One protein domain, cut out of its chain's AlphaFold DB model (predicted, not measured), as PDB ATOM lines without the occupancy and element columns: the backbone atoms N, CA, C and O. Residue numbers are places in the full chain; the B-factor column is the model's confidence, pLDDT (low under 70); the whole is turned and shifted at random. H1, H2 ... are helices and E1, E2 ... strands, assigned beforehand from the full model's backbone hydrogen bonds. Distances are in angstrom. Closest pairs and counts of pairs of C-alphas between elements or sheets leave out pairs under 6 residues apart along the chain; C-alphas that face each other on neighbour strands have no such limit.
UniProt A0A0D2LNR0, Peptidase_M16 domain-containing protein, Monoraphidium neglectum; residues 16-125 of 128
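This is residues 16 to 125 of the 128 residues of the protein "Peptidase_M16 domain-containing protein" of Monoraphidium neglectum (UniProt A0A0D2LNR0). A short two-stranded hairpin, E1 and E2, and the helix H4 lie on opposite sides of the short helix H1, while H2 and H3 stand side by side at one end. At the other end the later part of H4 leads out to H5, an arm whose residues 118 to 123 stick out free. The printed part has 110 residues with five named helices and two named strands, in the order H1, H2, E1, E2, H3, H4, H5; the sheet is E1 - E2, antiparallel, and the class is mostly helix. The whole is loose, with a radius of gyration of the C-alphas of 16.4 A, and elongated, spanning 50 by 32 by 22 A.

Look first at E1, residues 50 to 54, and E2, residues 59 to 63, an antiparallel hairpin at 175 degrees. Within hydrogen-bond range you will find N 62 and O 51, 2.8 A, and N 60 and O 53, 2.9 A. From E1 go to H1, residues 16 to 25: the closest C-alphas, those of His 17 and Thr 54, are 5.5 A apart. H1 touches H4, residues 91 to 108, with residues 93 to 101 of H4 alone, at a steep tilt of 64 degrees, opposite ways; the closest C-alphas are those of His 21 and Glu 97, 7.0 A. H1 and H2, residues 32 to 41, only just touch, with 3 pairs of C-alphas within 8 A, the closest those of Asn 25 and Asn 32, 4.3 A. H3, residues 70 to 85, is close to H2 but not clearly touching, at a shallow tilt of 25 degrees, opposite ways; the closest C-alphas are those of Ile 35 and Val 79, 7.5 A. H3 and H4 are apart. H5, residues 111 to 123, and H4 meet only through their link. Every O i to N i+4 pair is within hydrogen-bond range in H2, H3 and H5, against 5 of 6 in H1 and 11 of 14 in H4.

Find C-alpha 50 at (42.513, -50.292, -11.488), where E1 begins; it is 14.1 A long, and E2 13.7 A. H1 begins at C-alpha 16, (41.084, -35.193, -21.398), and is 14.6 A long; H2 is 14.2 A. H3 runs 22.7 A and H4 26.0 A, with a kink of 26 degrees near residue 98. H5 runs 18.6 A to C-alpha 123 at (22.645, -24.688, -13.737).

The C-alphas farthest apart, those of Glu 69 and Glu 125, are 50.8 A apart. The printed part has no cut, and no link is long. The model's pLDDT is under 70 at residues 31 to 32 and 43 to 49.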
ATOM      1  N   ALA A  16      40.638 -34.746 -22.717       91.62
ATOM      2  CA  ALA A  16      41.084 -35.193 -21.398       91.62
ATOM      3  C   ALA A  16      40.619 -36.631 -21.112       91.62
ATOM      4  O   ALA A  16      41.416 -37.475 -20.709       91.62
ATOM      5  N   HIS A  17      39.357 -36.937 -21.428       92.19
ATOM      6  CA  HIS A  17      38.804 -38.285 -21.283       92.19
ATOM      7  C   HIS A  17      39.432 -39.280 -22.273       92.19
ATOM      8  O   HIS A  17      39.765 -40.404 -21.914       92.19
ATOM      9  N   ILE A  18      39.686 -38.876 -23.522       92.06
ATOM     10  CA  ILE A  18      40.407 -39.738 -24.475       92.06
ATOM     11  C   ILE A  18      41.835 -40.023 -23.989       92.06
ATOM     12  O   ILE A  18      42.326 -41.140 -24.146       92.06
ATOM     13  N   LEU A  19      42.514 -39.036 -23.403       91.50
ATOM     14  CA  LEU A  19      43.861 -39.214 -22.869       91.50
ATOM     15  C   LEU A  19      43.872 -40.202 -21.698       91.50
ATOM     16  O   LEU A  19      44.769 -41.043 -21.630       91.50
ATOM     17  N   GLU A  20      42.849 -40.148 -20.843       91.81
ATOM     18  CA  GLU A  20      42.616 -41.146 -19.801       91.81
ATOM     19  C   GLU A  20      42.569 -42.558 -20.389       91.81
ATOM     20  O   GLU A  20      43.353 -43.408 -19.979       91.81
ATOM     21  N   HIS A  21      41.756 -42.790 -21.421       91.19
ATOM     22  CA  HIS A  21      41.671 -44.090 -22.097       91.19
ATOM     23  C   HIS A  21      43.001 -44.534 -22.716       91.19
ATOM     24  O   HIS A  21      43.380 -45.711 -22.651       91.19
ATOM     25  N   LEU A  22      43.739 -43.602 -23.324       90.31
ATOM     26  CA  LEU A  22      45.038 -43.895 -23.924       90.31
ATOM     27  C   LEU A  22      46.077 -44.318 -22.884       90.31
ATOM     28  O   LEU A  22      46.942 -45.127 -23.216       90.31
ATOM     29  N   ALA A  23      45.983 -43.860 -21.634       89.31
ATOM     30  CA  ALA A  23      46.888 -44.284 -20.565       89.31
ATOM     31  C   ALA A  23      46.863 -45.808 -20.345       89.31
ATOM     32  O   ALA A  23      47.888 -46.423 -20.053       89.31
ATOM     33  N   PHE A  24      45.709 -46.441 -20.552       85.31
ATOM     34  CA  PHE A  24      45.551 -47.890 -20.419       85.31
ATOM     35  C   PHE A  24      46.006 -48.639 -21.669       85.31
ATOM     36  O   PHE A  24      46.406 -49.797 -21.583       85.31
ATOM     37  N   ASN A  25      45.942 -47.995 -22.834       82.94
ATOM     38  CA  ASN A  25      46.045 -48.674 -24.122       82.94
ATOM     39  C   ASN A  25      47.359 -48.440 -24.867       82.94
ATOM     40  O   ASN A  25      47.807 -49.298 -25.637       82.94
ATOM     41  N   ALA A  26      47.969 -47.280 -24.662       83.25
ATOM     42  CA  ALA A  26      48.998 -46.741 -25.528       83.25
ATOM     43  C   ALA A  26      50.067 -46.001 -24.721       83.25
ATOM     44  O   ALA A  26      50.232 -44.798 -24.869       83.25
ATOM     45  N   THR A  27      50.847 -46.715 -23.909       86.81
ATOM     46  CA  THR A  27      52.091 -46.159 -23.340       86.81
ATOM     47  C   THR A  27      53.305 -46.569 -24.177       86.81
ATOM     48  O   THR A  27      53.176 -47.360 -25.121       86.81
ATOM     49  N   GLU A  28      54.475 -45.986 -23.914       86.44
ATOM     50  CA  GLU A  28      55.714 -46.337 -24.620       86.44
ATOM     51  C   GLU A  28      56.170 -47.761 -24.307       86.44
ATOM     52  O   GLU A  28      56.508 -48.505 -25.229       86.44
ATOM     53  N   ASN A  29      56.173 -48.136 -23.025       82.44
ATOM     54  CA  ASN A  29      56.757 -49.403 -22.585       82.44
ATOM     55  C   ASN A  29      55.717 -50.495 -22.315       82.44
ATOM     56  O   ASN A  29      56.079 -51.673 -22.262       82.44
ATOM     57  N   TYR A  30      54.438 -50.131 -22.184       75.25
ATOM     58  CA  TYR A  30      53.360 -51.082 -21.944       75.25
ATOM     59  C   TYR A  30      52.254 -50.961 -22.993       75.25
ATOM     60  O   TYR A  30      51.658 -49.906 -23.227       75.25
ATOM     61  N   SER A  31      51.943 -52.097 -23.607       69.81
ATOM     62  CA  SER A  31      50.699 -52.304 -24.346       69.81
ATOM     63  C   SER A  31      49.554 -52.639 -23.384       69.81
ATOM     64  O   SER A  31      49.811 -53.162 -22.299       69.81
ATOM     65  N   ASN A  32      48.299 -52.397 -23.798       67.06
ATOM     66  CA  ASN A  32      47.091 -52.697 -23.004       67.06
ATOM     67  C   ASN A  32      47.178 -54.052 -22.281       67.06
ATOM     68  O   ASN A  32      47.088 -54.138 -21.056       67.06
ATOM     69  N   HIS A  33      47.476 -55.111 -23.037       70.50
ATOM     70  CA  HIS A  33      47.552 -56.462 -22.494       70.50
ATOM     71  C   HIS A  33      48.586 -56.612 -21.372       70.50
ATOM     72  O   HIS A  33      48.379 -57.425 -20.488       70.50
ATOM     73  N   GLN A  34      49.673 -55.839 -21.360       74.56
ATOM     74  CA  GLN A  34      50.705 -55.962 -20.328       74.56
ATOM     75  C   GLN A  34      50.281 -55.341 -18.995       74.56
ATOM     76  O   GLN A  34      50.570 -55.930 -17.956       74.56
ATOM     77  N   ILE A  35      49.584 -54.199 -19.010       74.25
ATOM     78  CA  ILE A  35      49.045 -53.589 -17.782       74.25
ATOM     79  C   ILE A  35      47.931 -54.478 -17.226       74.25
ATOM     80  O   ILE A  35      47.951 -54.817 -16.046       74.25
ATOM     81  N   VAL A  36      47.017 -54.935 -18.086       74.31
ATOM     82  CA  VAL A  36      45.930 -55.837 -17.681       74.31
ATOM     83  C   VAL A  36      46.477 -57.154 -17.136       74.31
ATOM     84  O   VAL A  36      46.102 -57.550 -16.039       74.31
ATOM     85  N   SER A  37      47.422 -57.798 -17.826       77.19
ATOM     86  CA  SER A  37      48.025 -59.045 -17.343       77.19
ATOM     87  C   SER A  37      48.822 -58.867 -16.051       77.19
ATOM     88  O   SER A  37      48.841 -59.784 -15.233       77.19
ATOM     89  N   PHE A  38      49.470 -57.717 -15.834       78.81
ATOM     90  CA  PHE A  38      50.104 -57.407 -14.548       78.81
ATOM     91  C   PHE A  38      49.069 -57.371 -13.418       78.81
ATOM     92  O   PHE A  38      49.283 -57.974 -12.368       78.81
ATOM     93  N   LEU A  39      47.929 -56.721 -13.650       72.75
ATOM     94  CA  LEU A  39      46.862 -56.613 -12.660       72.75
ATOM     95  C   LEU A  39      46.189 -57.968 -12.403       72.75
ATOM     96  O   LEU A  39      46.058 -58.394 -11.260       72.75
ATOM     97  N   GLU A  40      45.866 -58.720 -13.449       75.06
ATOM     98  CA  GLU A  40      45.336 -60.079 -13.295       75.06
ATOM     99  C   GLU A  40      46.301 -60.983 -12.507       75.06
ATOM    100  O   GLU A  40      45.866 -61.757 -11.652       75.06
ATOM    101  N   ALA A  41      47.616 -60.851 -12.730       75.19
ATOM    102  CA  ALA A  41      48.633 -61.638 -12.031       75.19
ATOM    103  C   ALA A  41      48.697 -61.360 -10.520       75.19
ATOM    104  O   ALA A  41      49.047 -62.261  -9.756       75.19
ATOM    105  N   ILE A  42      48.327 -60.158 -10.072       73.94
ATOM    106  CA  ILE A  42      48.254 -59.808  -8.642       73.94
ATOM    107  C   ILE A  42      46.875 -60.100  -8.025       73.94
ATOM    108  O   ILE A  42      46.595 -59.683  -6.902       73.94
ATOM    109  N   GLY A  43      46.013 -60.829  -8.744       65.81
ATOM    110  CA  GLY A  43      44.674 -61.211  -8.288       65.81
ATOM    111  C   GLY A  43      43.633 -60.100  -8.421       65.81
ATOM    112  O   GLY A  43      42.537 -60.218  -7.868       65.81
ATOM    113  N   ALA A  44      43.956 -59.029  -9.145       63.84
ATOM    114  CA  ALA A  44      43.033 -57.945  -9.405       63.84
ATOM    115  C   ALA A  44      42.089 -58.289 -10.562       63.84
ATOM    116  O   ALA A  44      42.520 -58.565 -11.680       63.84
ATOM    117  N   SER A  45      40.779 -58.210 -10.315       60.56
ATOM    118  CA  SER A  45      39.803 -58.164 -11.405       60.56
ATOM    119  C   SER A  45      39.896 -56.809 -12.107       60.56
ATOM    120  O   SER A  45      39.974 -55.767 -11.445       60.56
ATOM    121  N   PHE A  46      39.819 -56.810 -13.440       55.72
ATOM    122  CA  PHE A  46      39.690 -55.592 -14.241       55.72
ATOM    123  C   PHE A  46      38.539 -54.717 -13.703       55.72
ATOM    124  O   PHE A  46      37.469 -55.238 -13.374       55.72
ATOM    125  N   GLY A  47      38.783 -53.412 -13.533       57.53
ATOM    126  CA  GLY A  47      37.841 -52.445 -12.946       57.53
ATOM    127  C   GLY A  47      37.724 -52.449 -11.411       57.53
ATOM    128  O   GLY A  47      37.242 -51.474 -10.843       57.53
ATOM    129  N   ALA A  48      38.173 -53.500 -10.713       55.94
ATOM    130  CA  ALA A  48      38.114 -53.565  -9.245       55.94
ATOM    131  C   ALA A  48      39.370 -52.995  -8.566       55.94
ATOM    132  O   ALA A  48      39.286 -52.436  -7.474       55.94
ATOM    133  N   CYS A  49      40.536 -53.141  -9.202       55.16
ATOM    134  CA  CYS A  49      41.821 -52.716  -8.628       55.16
ATOM    135  C   CYS A  49      42.590 -51.724  -9.501       55.16
ATOM    136  O   CYS A  49      43.652 -51.251  -9.106       55.16
ATOM    137  N   GLN A  50      42.056 -51.399 -10.672       70.56
ATOM    138  CA  GLN A  50      42.513 -50.292 -11.488       70.56
ATOM    139  C   GLN A  50      41.285 -49.537 -11.957       70.56
ATOM    140  O   GLN A  50      40.343 -50.143 -12.470       70.56
ATOM    141  N   ASN A  51      41.309 -48.228 -11.760       79.56
ATOM    142  CA  ASN A  51      40.256 -47.354 -12.229       79.56
ATOM    143  C   ASN A  51      40.860 -46.016 -12.638       79.56
ATOM    144  O   ASN A  51      41.894 -45.606 -12.104       79.56
ATOM    145  N   ALA A  52      40.208 -45.337 -13.563       86.88
ATOM    146  CA  ALA A  52      40.450 -43.934 -13.800       86.88
ATOM    147  C   ALA A  52      39.122 -43.233 -14.041       86.88
ATOM    148  O   ALA A  52      38.101 -43.866 -14.309       86.88
ATOM    149  N   TYR A  53      39.131 -41.928 -13.830       89.38
ATOM    150  CA  TYR A  53      38.024 -41.091 -14.236       89.38
ATOM    151  C   TYR A  53      38.526 -39.703 -14.585       89.38
ATOM    152  O   TYR A  53      39.480 -39.194 -13.987       89.38
ATOM    153  N   THR A  54      37.802 -39.073 -15.497       91.31
ATOM    154  CA  THR A  54      37.956 -37.672 -15.853       91.31
ATOM    155  C   THR A  54      36.689 -36.926 -15.475       91.31
ATOM    156  O   THR A  54      35.586 -37.244 -15.916       91.31
ATOM    157  N   SER A  55      36.857 -35.923 -14.625       91.25
ATOM    158  CA  SER A  55      35.826 -34.971 -14.227       91.25
ATOM    159  C   SER A  55      36.118 -33.596 -14.831       91.25
ATOM    160  O   SER A  55      37.111 -33.411 -15.539       91.25
ATOM    161  N   SER A  56      35.272 -32.610 -14.530       89.44
ATOM    162  CA  SER A  56      35.529 -31.221 -14.920       89.44
ATOM    163  C   SER A  56      36.829 -30.678 -14.325       89.44
ATOM    164  O   SER A  56      37.537 -29.936 -14.998       89.44
ATOM    165  N   ASP A  57      37.164 -31.073 -13.097       91.81
ATOM    166  CA  ASP A  57      38.272 -30.478 -12.347       91.81
ATOM    167  C   ASP A  57      39.556 -31.312 -12.404       91.81
ATOM    168  O   ASP A  57      40.649 -30.752 -12.353       91.81
ATOM    169  N   GLU A  58      39.437 -32.637 -12.508       92.81
ATOM    170  CA  GLU A  58      40.565 -33.564 -12.405       92.81
ATOM    171  C   GLU A  58      40.409 -34.838 -13.244       92.81
ATOM    172  O   GLU A  58      39.307 -35.375 -13.378       92.81
ATOM    173  N   THR A  59      41.541 -35.363 -13.715       92.50
ATOM    174  CA  THR A  59      41.720 -36.749 -14.156       92.50
ATOM    175  C   THR A  59      42.527 -37.510 -13.109       92.50
ATOM    176  O   THR A  59      43.640 -37.108 -12.755       92.50
ATOM    177  N   VAL A  60      41.982 -38.621 -12.616       92.00
ATOM    178  CA  VAL A  60      42.599 -39.429 -11.558       92.00
ATOM    179  C   VAL A  60      42.815 -40.846 -12.054       92.00
ATOM    180  O   VAL A  60      41.885 -41.476 -12.542       92.00
ATOM    181  N   TYR A  61      44.027 -41.365 -11.858       89.25
ATOM    182  CA  TYR A  61      44.371 -42.764 -12.104       89.25
ATOM    183  C   TYR A  61      44.643 -43.470 -10.779       89.25
ATOM    184  O   TYR A  61      45.404 -42.973  -9.946       89.25
ATOM    185  N   GLN A  62      44.031 -44.633 -10.576       87.69
ATOM    186  CA  GLN A  62      44.085 -45.376  -9.322       87.69
ATOM    187  C   GLN A  62      44.553 -46.807  -9.566       87.69
ATOM    188  O   GLN A  62      44.058 -47.497 -10.458       87.69
ATOM    189  N   LEU A  63      45.493 -47.250  -8.731       85.50
ATOM    190  CA  LEU A  63      46.003 -48.615  -8.690       85.50
ATOM    191  C   LEU A  63      45.985 -49.119  -7.252       85.50
ATOM    192  O   LEU A  63      46.626 -48.543  -6.372       85.50
ATOM    193  N   THR A  64      45.285 -50.222  -7.035       84.56
ATOM    194  CA  THR A  64      45.279 -50.956  -5.774       84.56
ATOM    195  C   THR A  64      46.142 -52.194  -5.955       84.56
ATOM    196  O   THR A  64      45.787 -53.089  -6.719       84.56
ATOM    197  N   VAL A  65      47.277 -52.245  -5.258       83.19
ATOM    198  CA  VAL A  65      48.250 -53.339  -5.378       83.19
ATOM    199  C   VAL A  65      48.678 -53.859  -4.002       83.19
ATOM    200  O   VAL A  65      48.710 -53.076  -3.048       83.19
ATOM    201  N   PRO A  66      49.025 -55.155  -3.874       83.50
ATOM    202  CA  PRO A  66      49.694 -55.677  -2.686       83.50
ATOM    203  C   PRO A  66      51.013 -54.940  -2.429       83.50
ATOM    204  O   PRO A  66      51.723 -54.575  -3.367       83.50
ATOM    205  N   THR A  67      51.356 -54.733  -1.159       84.88
ATOM    206  CA  THR A  67      52.553 -53.962  -0.755       84.88
ATOM    207  C   THR A  67      53.626 -54.822  -0.091       84.88
ATOM    208  O   THR A  67      54.738 -54.365   0.159       84.88
ATOM    209  N   GLU A  68      53.306 -56.088   0.165       86.06
ATOM    210  CA  GLU A  68      54.160 -57.069   0.822       86.06
ATOM    211  C   GLU A  68      55.300 -57.543  -0.091       86.06
ATOM    212  O   GLU A  68      56.376 -57.902   0.386       86.06
ATOM    213  N   GLU A  69      55.083 -57.524  -1.409       85.31
ATOM    214  CA  GLU A  69      56.079 -57.894  -2.407       85.31
ATOM    215  C   GLU A  69      56.642 -56.647  -3.103       85.31
ATOM    216  O   GLU A  69      55.992 -56.029  -3.947       85.31
ATOM    217  N   TRP A  70      57.902 -56.317  -2.794       87.81
ATOM    218  CA  TRP A  70      58.631 -55.178  -3.375       87.81
ATOM    219  C   TRP A  70      58.532 -55.111  -4.907       87.81
ATOM    220  O   TRP A  70      58.377 -54.033  -5.473       87.81
ATOM    221  N   ARG A  71      58.604 -56.261  -5.584       85.69
ATOM    222  CA  ARG A  71      58.577 -56.329  -7.049       85.69
ATOM    223  C   ARG A  71      57.244 -55.849  -7.629       85.69
ATOM    224  O   ARG A  71      57.244 -55.229  -8.687       85.69
ATOM    225  N   LEU A  72      56.128 -56.123  -6.953       84.31
ATOM    226  CA  LEU A  72      54.804 -55.680  -7.394       84.31
ATOM    227  C   LEU A  72      54.645 -54.172  -7.207       84.31
ATOM    228  O   LEU A  72      54.121 -53.496  -8.090       84.31
ATOM    229  N   LEU A  73      55.161 -53.643  -6.097       86.25
ATOM    230  CA  LEU A  73      55.179 -52.206  -5.841       86.25
ATOM    231  C   LEU A  73      56.035 -51.453  -6.872       86.25
ATOM    232  O   LEU A  73      55.587 -50.445  -7.412       86.25
ATOM    233  N   ASP A  74      57.233 -51.958  -7.180       88.88
ATOM    234  CA  ASP A  74      58.123 -51.388  -8.201       88.88
ATOM    235  C   ASP A  74      57.448 -51.353  -9.582       88.88
ATOM    236  O   ASP A  74      57.437 -50.322 -10.256       88.88
ATOM    237  N   GLN A  75      56.776 -52.444  -9.966       86.62
ATOM    238  CA  GLN A  75      56.008 -52.502 -11.212       86.62
ATOM    239  C   GLN A  75      54.827 -51.525 -11.225       86.62
ATOM    240  O   GLN A  75      54.629 -50.836 -12.224       86.62
ATOM    241  N   ALA A  76      54.069 -51.420 -10.131       87.50
ATOM    242  CA  ALA A  76      52.942 -50.495 -10.029       87.50
ATOM    243  C   ALA A  76      53.388 -49.029 -10.151       87.50
ATOM    244  O   ALA A  76      52.771 -48.248 -10.875       87.50
ATOM    245  N   ILE A  77      54.494 -48.664  -9.496       89.81
ATOM    246  CA  ILE A  77      55.104 -47.334  -9.628       89.81
ATOM    247  C   ILE A  77      55.585 -47.104 -11.066       89.81
ATOM    248  O   ILE A  77      55.396 -46.012 -11.600       89.81
ATOM    249  N   GLY A  78      56.151 -48.126 -11.715       89.75
ATOM    250  CA  GLY A  78      56.511 -48.083 -13.132       89.75
ATOM    251  C   GLY A  78      55.318 -47.755 -14.034       89.75
ATOM    252  O   GLY A  78      55.417 -46.866 -14.875       89.75
ATOM    253  N   VAL A  79      54.165 -48.393 -13.808       88.38
ATOM    254  CA  VAL A  79      52.924 -48.099 -14.547       88.38
ATOM    255  C   VAL A  79      52.458 -46.656 -14.308       88.38
ATOM    256  O   VAL A  79      52.144 -45.952 -15.267       88.38
ATOM    257  N   LEU A  80      52.479 -46.170 -13.061       89.62
ATOM    258  CA  LEU A  80      52.146 -44.768 -12.762       89.62
ATOM    259  C   LEU A  80      53.092 -43.782 -13.468       89.62
ATOM    260  O   LEU A  80      52.652 -42.736 -13.945       89.62
ATOM    261  N   ALA A  81      54.384 -44.109 -13.556       91.50
ATOM    262  CA  ALA A  81      55.367 -43.282 -14.252       91.50
ATOM    263  C   ALA A  81      55.100 -43.210 -15.766       91.50
ATOM    264  O   ALA A  81      55.304 -42.158 -16.378       91.50
ATOM    265  N   GLU A  82      54.606 -44.291 -16.371       90.12
ATOM    266  CA  GLU A  82      54.200 -44.301 -17.779       90.12
ATOM    267  C   GLU A  82      52.979 -43.418 -18.023       90.12
ATOM    268  O   GLU A  82      52.991 -42.612 -18.953       90.12
ATOM    269  N   TRP A  83      51.954 -43.497 -17.171       89.88
ATOM    270  CA  TRP A  83      50.782 -42.619 -17.284       89.88
ATOM    271  C   TRP A  83      51.142 -41.149 -17.101       89.88
ATOM    272  O   TRP A  83      50.593 -40.287 -17.777       89.88
ATOM    273  N   ALA A  84      52.102 -40.856 -16.225       89.88
ATOM    274  CA  ALA A  84      52.510 -39.486 -15.951       89.88
ATOM    275  C   ALA A  84      53.266 -38.819 -17.112       89.88
ATOM    276  O   ALA A  84      53.228 -37.594 -17.225       89.88
ATOM    277  N   ALA A  85      53.993 -39.581 -17.939       89.88
ATOM    278  CA  ALA A  85      54.961 -38.986 -18.868       89.88
ATOM    279  C   ALA A  85      55.036 -39.618 -20.263       89.88
ATOM    280  O   ALA A  85      55.698 -39.055 -21.133       89.88
ATOM    281  N   ARG A  86      54.426 -40.786 -20.487       92.38
ATOM    282  CA  ARG A  86      54.703 -41.632 -21.663       92.38
ATOM    283  C   ARG A  86      53.455 -42.168 -22.357       92.38
ATOM    284  O   ARG A  86      53.511 -43.196 -23.032       92.38
ATOM    285  N   ILE A  87      52.331 -41.468 -22.220       91.88
ATOM    286  CA  ILE A  87      51.129 -41.750 -23.008       91.88
ATOM    287  C   ILE A  87      51.394 -41.353 -24.466       91.88
ATOM    288  O   ILE A  87      51.771 -40.220 -24.771       91.88
ATOM    289  N   ARG A  88      51.203 -42.299 -25.383       91.94
ATOM    290  CA  ARG A  88      51.349 -42.114 -26.826       91.94
ATOM    291  C   ARG A  88      50.024 -41.651 -27.422       91.94
ATOM    292  O   ARG A  88      49.008 -42.332 -27.320       91.94
ATOM    293  N   CYS A  89      50.072 -40.548 -28.160       90.75
ATOM    294  CA  CYS A  89      48.920 -39.990 -28.875       90.75
ATOM    295  C   CYS A  89      49.073 -40.146 -30.396       90.75
ATOM    296  O   CYS A  89      48.861 -39.199 -31.154       90.75
ATOM    297  N   ALA A  90      49.505 -41.320 -30.870       91.94
ATOM    298  CA  ALA A  90      49.652 -41.535 -32.307       91.94
ATOM    299  C   ALA A  90      48.266 -41.644 -32.981       91.94
ATOM    300  O   ALA A  90      47.334 -42.188 -32.381       91.94
ATOM    301  N   PRO A  91      48.109 -41.226 -34.254       91.50
ATOM    302  CA  PRO A  91      46.820 -41.277 -34.956       91.50
ATOM    303  C   PRO A  91      46.155 -42.661 -34.951       91.50
ATOM    304  O   PRO A  91      44.930 -42.772 -34.914       91.50
ATOM    305  N   GLY A  92      46.960 -43.727 -34.970       90.44
ATOM    306  CA  GLY A  92      46.469 -45.102 -34.914       90.44
ATOM    307  C   GLY A  92      45.936 -45.520 -33.540       90.44
ATOM    308  O   GLY A  92      45.011 -46.323 -33.494       90.44
ATOM    309  N   ASP A  93      46.478 -44.976 -32.447       89.94
ATOM    310  CA  ASP A  93      45.998 -45.249 -31.087       89.94
ATOM    311  C   ASP A  93      44.671 -44.504 -30.847       89.94
ATOM    312  O   ASP A  93      43.670 -45.117 -30.485       89.94
ATOM    313  N   LEU A  94      44.614 -43.219 -31.219       89.94
ATOM    314  CA  LEU A  94      43.393 -42.401 -31.165       89.94
ATOM    315  C   LEU A  94      42.233 -43.017 -31.958       89.94
ATOM    316  O   LEU A  94      41.085 -43.026 -31.515       89.94
ATOM    317  N   SER A  95      42.528 -43.554 -33.144       90.50
ATOM    318  CA  SER A  95      41.508 -44.162 -34.004       90.50
ATOM    319  C   SER A  95      40.881 -45.415 -33.387       90.50
ATOM    320  O   SER A  95      39.720 -45.706 -33.676       90.50
ATOM    321  N   LYS A  96      41.627 -46.147 -32.547       89.62
ATOM    322  CA  LYS A  96      41.127 -47.336 -31.841       89.62
ATOM    323  C   LYS A  96      40.245 -46.954 -30.655       89.62
ATOM    324  O   LYS A  96      39.182 -47.544 -30.508       89.62
ATOM    325  N   GLU A  97      40.635 -45.932 -29.891       90.38
ATOM    326  CA  GLU A  97      39.885 -45.484 -28.705       90.38
ATOM    327  C   GLU A  97      38.622 -44.684 -29.032       90.38
ATOM    328  O   GLU A  97      37.677 -44.648 -28.243       90.38
ATOM    329  N   ARG A  98      38.528 -44.101 -30.233       88.88
ATOM    330  CA  ARG A  98      37.332 -43.342 -30.627       88.88
ATOM    331  C   ARG A  98      36.048 -44.179 -30.588       88.88
ATOM    332  O   ARG A  98      34.984 -43.644 -30.298       88.88
ATOM    333  N   GLY A  99      36.126 -45.465 -30.933       91.56
ATOM    334  CA  GLY A  99      34.976 -46.373 -30.914       91.56
ATOM    335  C   GLY A  99      34.422 -46.583 -29.500       91.56
ATOM    336  O   GLY A  99      33.268 -46.226 -29.270       91.56
ATOM    337  N   PRO A 100      35.230 -47.111 -28.561       91.62
ATOM    338  CA  PRO A 100      34.856 -47.275 -27.156       91.62
ATOM    339  C   PRO A 100      34.245 -46.020 -26.518       91.62
ATOM    340  O   PRO A 100      33.120 -46.086 -26.027       91.62
ATOM    341  N   VAL A 101      34.907 -44.861 -26.630       90.25
ATOM    342  CA  VAL A 101      34.426 -43.596 -26.031       90.25
ATOM    343  C   VAL A 101      33.059 -43.179 -26.588       90.25
ATOM    344  O   VAL A 101      32.182 -42.713 -25.858       90.25
ATOM    345  N   LEU A 102      32.829 -43.363 -27.893       91.12
ATOM    346  CA  LEU A 102      31.524 -43.068 -28.495       91.12
ATOM    347  C   LEU A 102      30.428 -44.022 -28.010       91.12
ATOM    348  O   LEU A 102      29.276 -43.603 -27.883       91.12
ATOM    349  N   GLU A 103      30.756 -45.286 -27.751       92.38
ATOM    350  CA  GLU A 103      29.797 -46.255 -27.218       92.38
ATOM    351  C   GLU A 103      29.469 -45.988 -25.744       92.38
ATOM    352  O   GLU A 103      28.304 -46.096 -25.361       92.38
ATOM    353  N   GLU A 104      30.422 -45.520 -24.938       90.75
ATOM    354  CA  GLU A 104      30.155 -45.042 -23.574       90.75
ATOM    355  C   GLU A 104      29.236 -43.821 -23.565       90.75
ATOM    356  O   GLU A 104      28.239 -43.788 -22.835       90.75
ATOM    357  N   TRP A 105      29.500 -42.848 -24.444       90.31
ATOM    358  CA  TRP A 105      28.602 -41.711 -24.622       90.31
ATOM    359  C   TRP A 105      27.203 -42.158 -25.054       90.31
ATOM    360  O   TRP A 105      26.214 -41.626 -24.563       90.31
ATOM    361  N   ARG A 106      27.072 -43.157 -25.936       92.81
ATOM    362  CA  ARG A 106      25.757 -43.705 -26.313       92.81
ATOM    363  C   ARG A 106      25.068 -44.392 -25.142       92.81
ATOM    364  O   ARG A 106      23.872 -44.171 -24.940       92.81
ATOM    365  N   ALA A 107      25.804 -45.193 -24.379       92.88
ATOM    366  CA  ALA A 107      25.289 -45.916 -23.224       92.88
ATOM    367  C   ALA A 107      24.789 -44.964 -22.128       92.88
ATOM    368  O   ALA A 107      23.795 -45.263 -21.464       92.88
ATOM    369  N   SER A 108      25.401 -43.784 -21.984       89.31
ATOM    370  CA  SER A 108      24.978 -42.781 -21.003       89.31
ATOM    371  C   SER A 108      23.652 -42.087 -21.357       89.31
ATOM    372  O   SER A 108      22.998 -41.543 -20.469       89.31
ATOM    373  N   ARG A 109      23.150 -42.181 -22.604       92.75
ATOM    374  CA  ARG A 109      21.903 -41.521 -23.076       92.75
ATOM    375  C   ARG A 109      20.604 -42.176 -22.595       92.75
ATOM    376  O   ARG A 109      19.580 -42.141 -23.286       92.75
ATOM    377  N   THR A 110      20.607 -42.742 -21.395       95.88
ATOM    378  CA  THR A 110      19.409 -43.222 -20.692       95.88
ATOM    379  C   THR A 110      18.472 -42.060 -20.324       95.88
ATOM    380  O   THR A 110      18.805 -40.889 -20.505       95.88
ATOM    381  N   SER A 111      17.270 -42.346 -19.810       95.88
ATOM    382  CA  SER A 111      16.384 -41.290 -19.286       95.88
ATOM    383  C   SER A 111      17.061 -40.466 -18.186       95.88
ATOM    384  O   SER A 111      16.982 -39.242 -18.224       95.88
ATOM    385  N   GLY A 112      17.773 -41.129 -17.267       95.44
ATOM    386  CA  GLY A 112      18.541 -40.479 -16.205       95.44
ATOM    387  C   GLY A 112      19.665 -39.601 -16.751       95.44
ATOM    388  O   GLY A 112      19.757 -38.438 -16.369       95.44
ATOM    389  N   GLY A 113      20.454 -40.106 -17.704       93.25
ATOM    390  CA  GLY A 113      21.535 -39.326 -18.314       93.25
ATOM    391  C   GLY A 113      21.035 -38.089 -19.061       93.25
ATOM    392  O   GLY A 113      21.590 -37.010 -18.899       93.25
ATOM    393  N   ARG A 114      19.916 -38.193 -19.795       93.94
ATOM    394  CA  ARG A 114      19.303 -37.025 -20.456       93.94
ATOM    395  C   ARG A 114      18.757 -35.998 -19.465       93.94
ATOM    396  O   ARG A 114      18.851 -34.801 -19.718       93.94
ATOM    397  N   MET A 115      18.175 -36.447 -18.350       96.38
ATOM    398  CA  MET A 115      17.744 -35.538 -17.283       96.38
ATOM    399  C   MET A 115      18.937 -34.822 -16.646       96.38
ATOM    400  O   MET A 115      18.862 -33.620 -16.408       96.38
ATOM    401  N   GLN A 116      20.031 -35.544 -16.402       93.12
ATOM    402  CA  GLN A 116      21.262 -34.985 -15.857       93.12
ATOM    403  C   GLN A 116      21.901 -33.973 -16.820       93.12
ATOM    404  O   GLN A 116      22.271 -32.887 -16.389       93.12
ATOM    405  N   GLU A 117      21.975 -34.284 -18.117       91.88
ATOM    406  CA  GLU A 117      22.478 -33.374 -19.156       91.88
ATOM    407  C   GLU A 117      21.684 -32.057 -19.179       91.88
ATOM    408  O   GLU A 117      22.270 -30.979 -19.093       91.88
ATOM    409  N   ALA A 118      20.349 -32.134 -19.207       93.88
ATOM    410  CA  ALA A 118      19.488 -30.949 -19.186       93.88
ATOM    411  C   ALA A 118      19.623 -30.143 -17.881       93.88
ATOM    412  O   ALA A 118      19.609 -28.914 -17.898       93.88
ATOM    413  N   HIS A 119      19.762 -30.830 -16.744       94.69
ATOM    414  CA  HIS A 119      19.980 -30.197 -15.445       94.69
ATOM    415  C   HIS A 119      21.296 -29.413 -15.411       94.69
ATOM    416  O   HIS A 119      21.299 -28.251 -15.007       94.69
ATOM    417  N   TRP A 120      22.394 -30.014 -15.879       91.06
ATOM    418  CA  TRP A 120      23.694 -29.349 -15.926       91.06
ATOM    419  C   TRP A 120      23.700 -28.154 -16.872       91.06
ATOM    420  O   TRP A 120      24.189 -27.100 -16.482       91.06
ATOM    421  N   GLN A 121      23.099 -28.277 -18.060       90.81
ATOM    422  CA  GLN A 121      22.982 -27.161 -19.008       90.81
ATOM    423  C   GLN A 121      22.273 -25.944 -18.401       90.81
ATOM    424  O   GLN A 121      22.667 -24.817 -18.675       90.81
ATOM    425  N   LEU A 122      21.247 -26.166 -17.572       94.75
ATOM    426  CA  LEU A 122      20.514 -25.087 -16.912       94.75
ATOM    427  C   LEU A 122      21.342 -24.423 -15.801       94.75
ATOM    428  O   LEU A 122      21.379 -23.203 -15.695       94.75
ATOM    429  N   ILE A 123      21.968 -25.220 -14.932       95.81
ATOM    430  CA  ILE A 123      22.645 -24.688 -13.737       95.81
ATOM    431  C   ILE A 123      23.990 -24.050 -14.090       95.81
ATOM    432  O   ILE A 123      24.425 -23.124 -13.410       95.81
ATOM    433  N   LEU A 124      24.631 -24.528 -15.156       91.12
ATOM    434  CA  LEU A 124      25.915 -24.034 -15.647       91.12
ATOM    435  C   LEU A 124      25.754 -23.031 -16.799       91.12
ATOM    436  O   LEU A 124      26.717 -22.723 -17.495       91.12
ATOM    437  N   GLU A 125      24.551 -22.501 -17.029       91.75
ATOM    438  CA  GLU A 125      24.335 -21.508 -18.080       91.75
ATOM    439  C   GLU A 125      25.239 -20.278 -17.866       91.75
ATOM    440  O   GLU A 125      25.213 -19.627 -16.820       91.75
TER     441      GLU A 125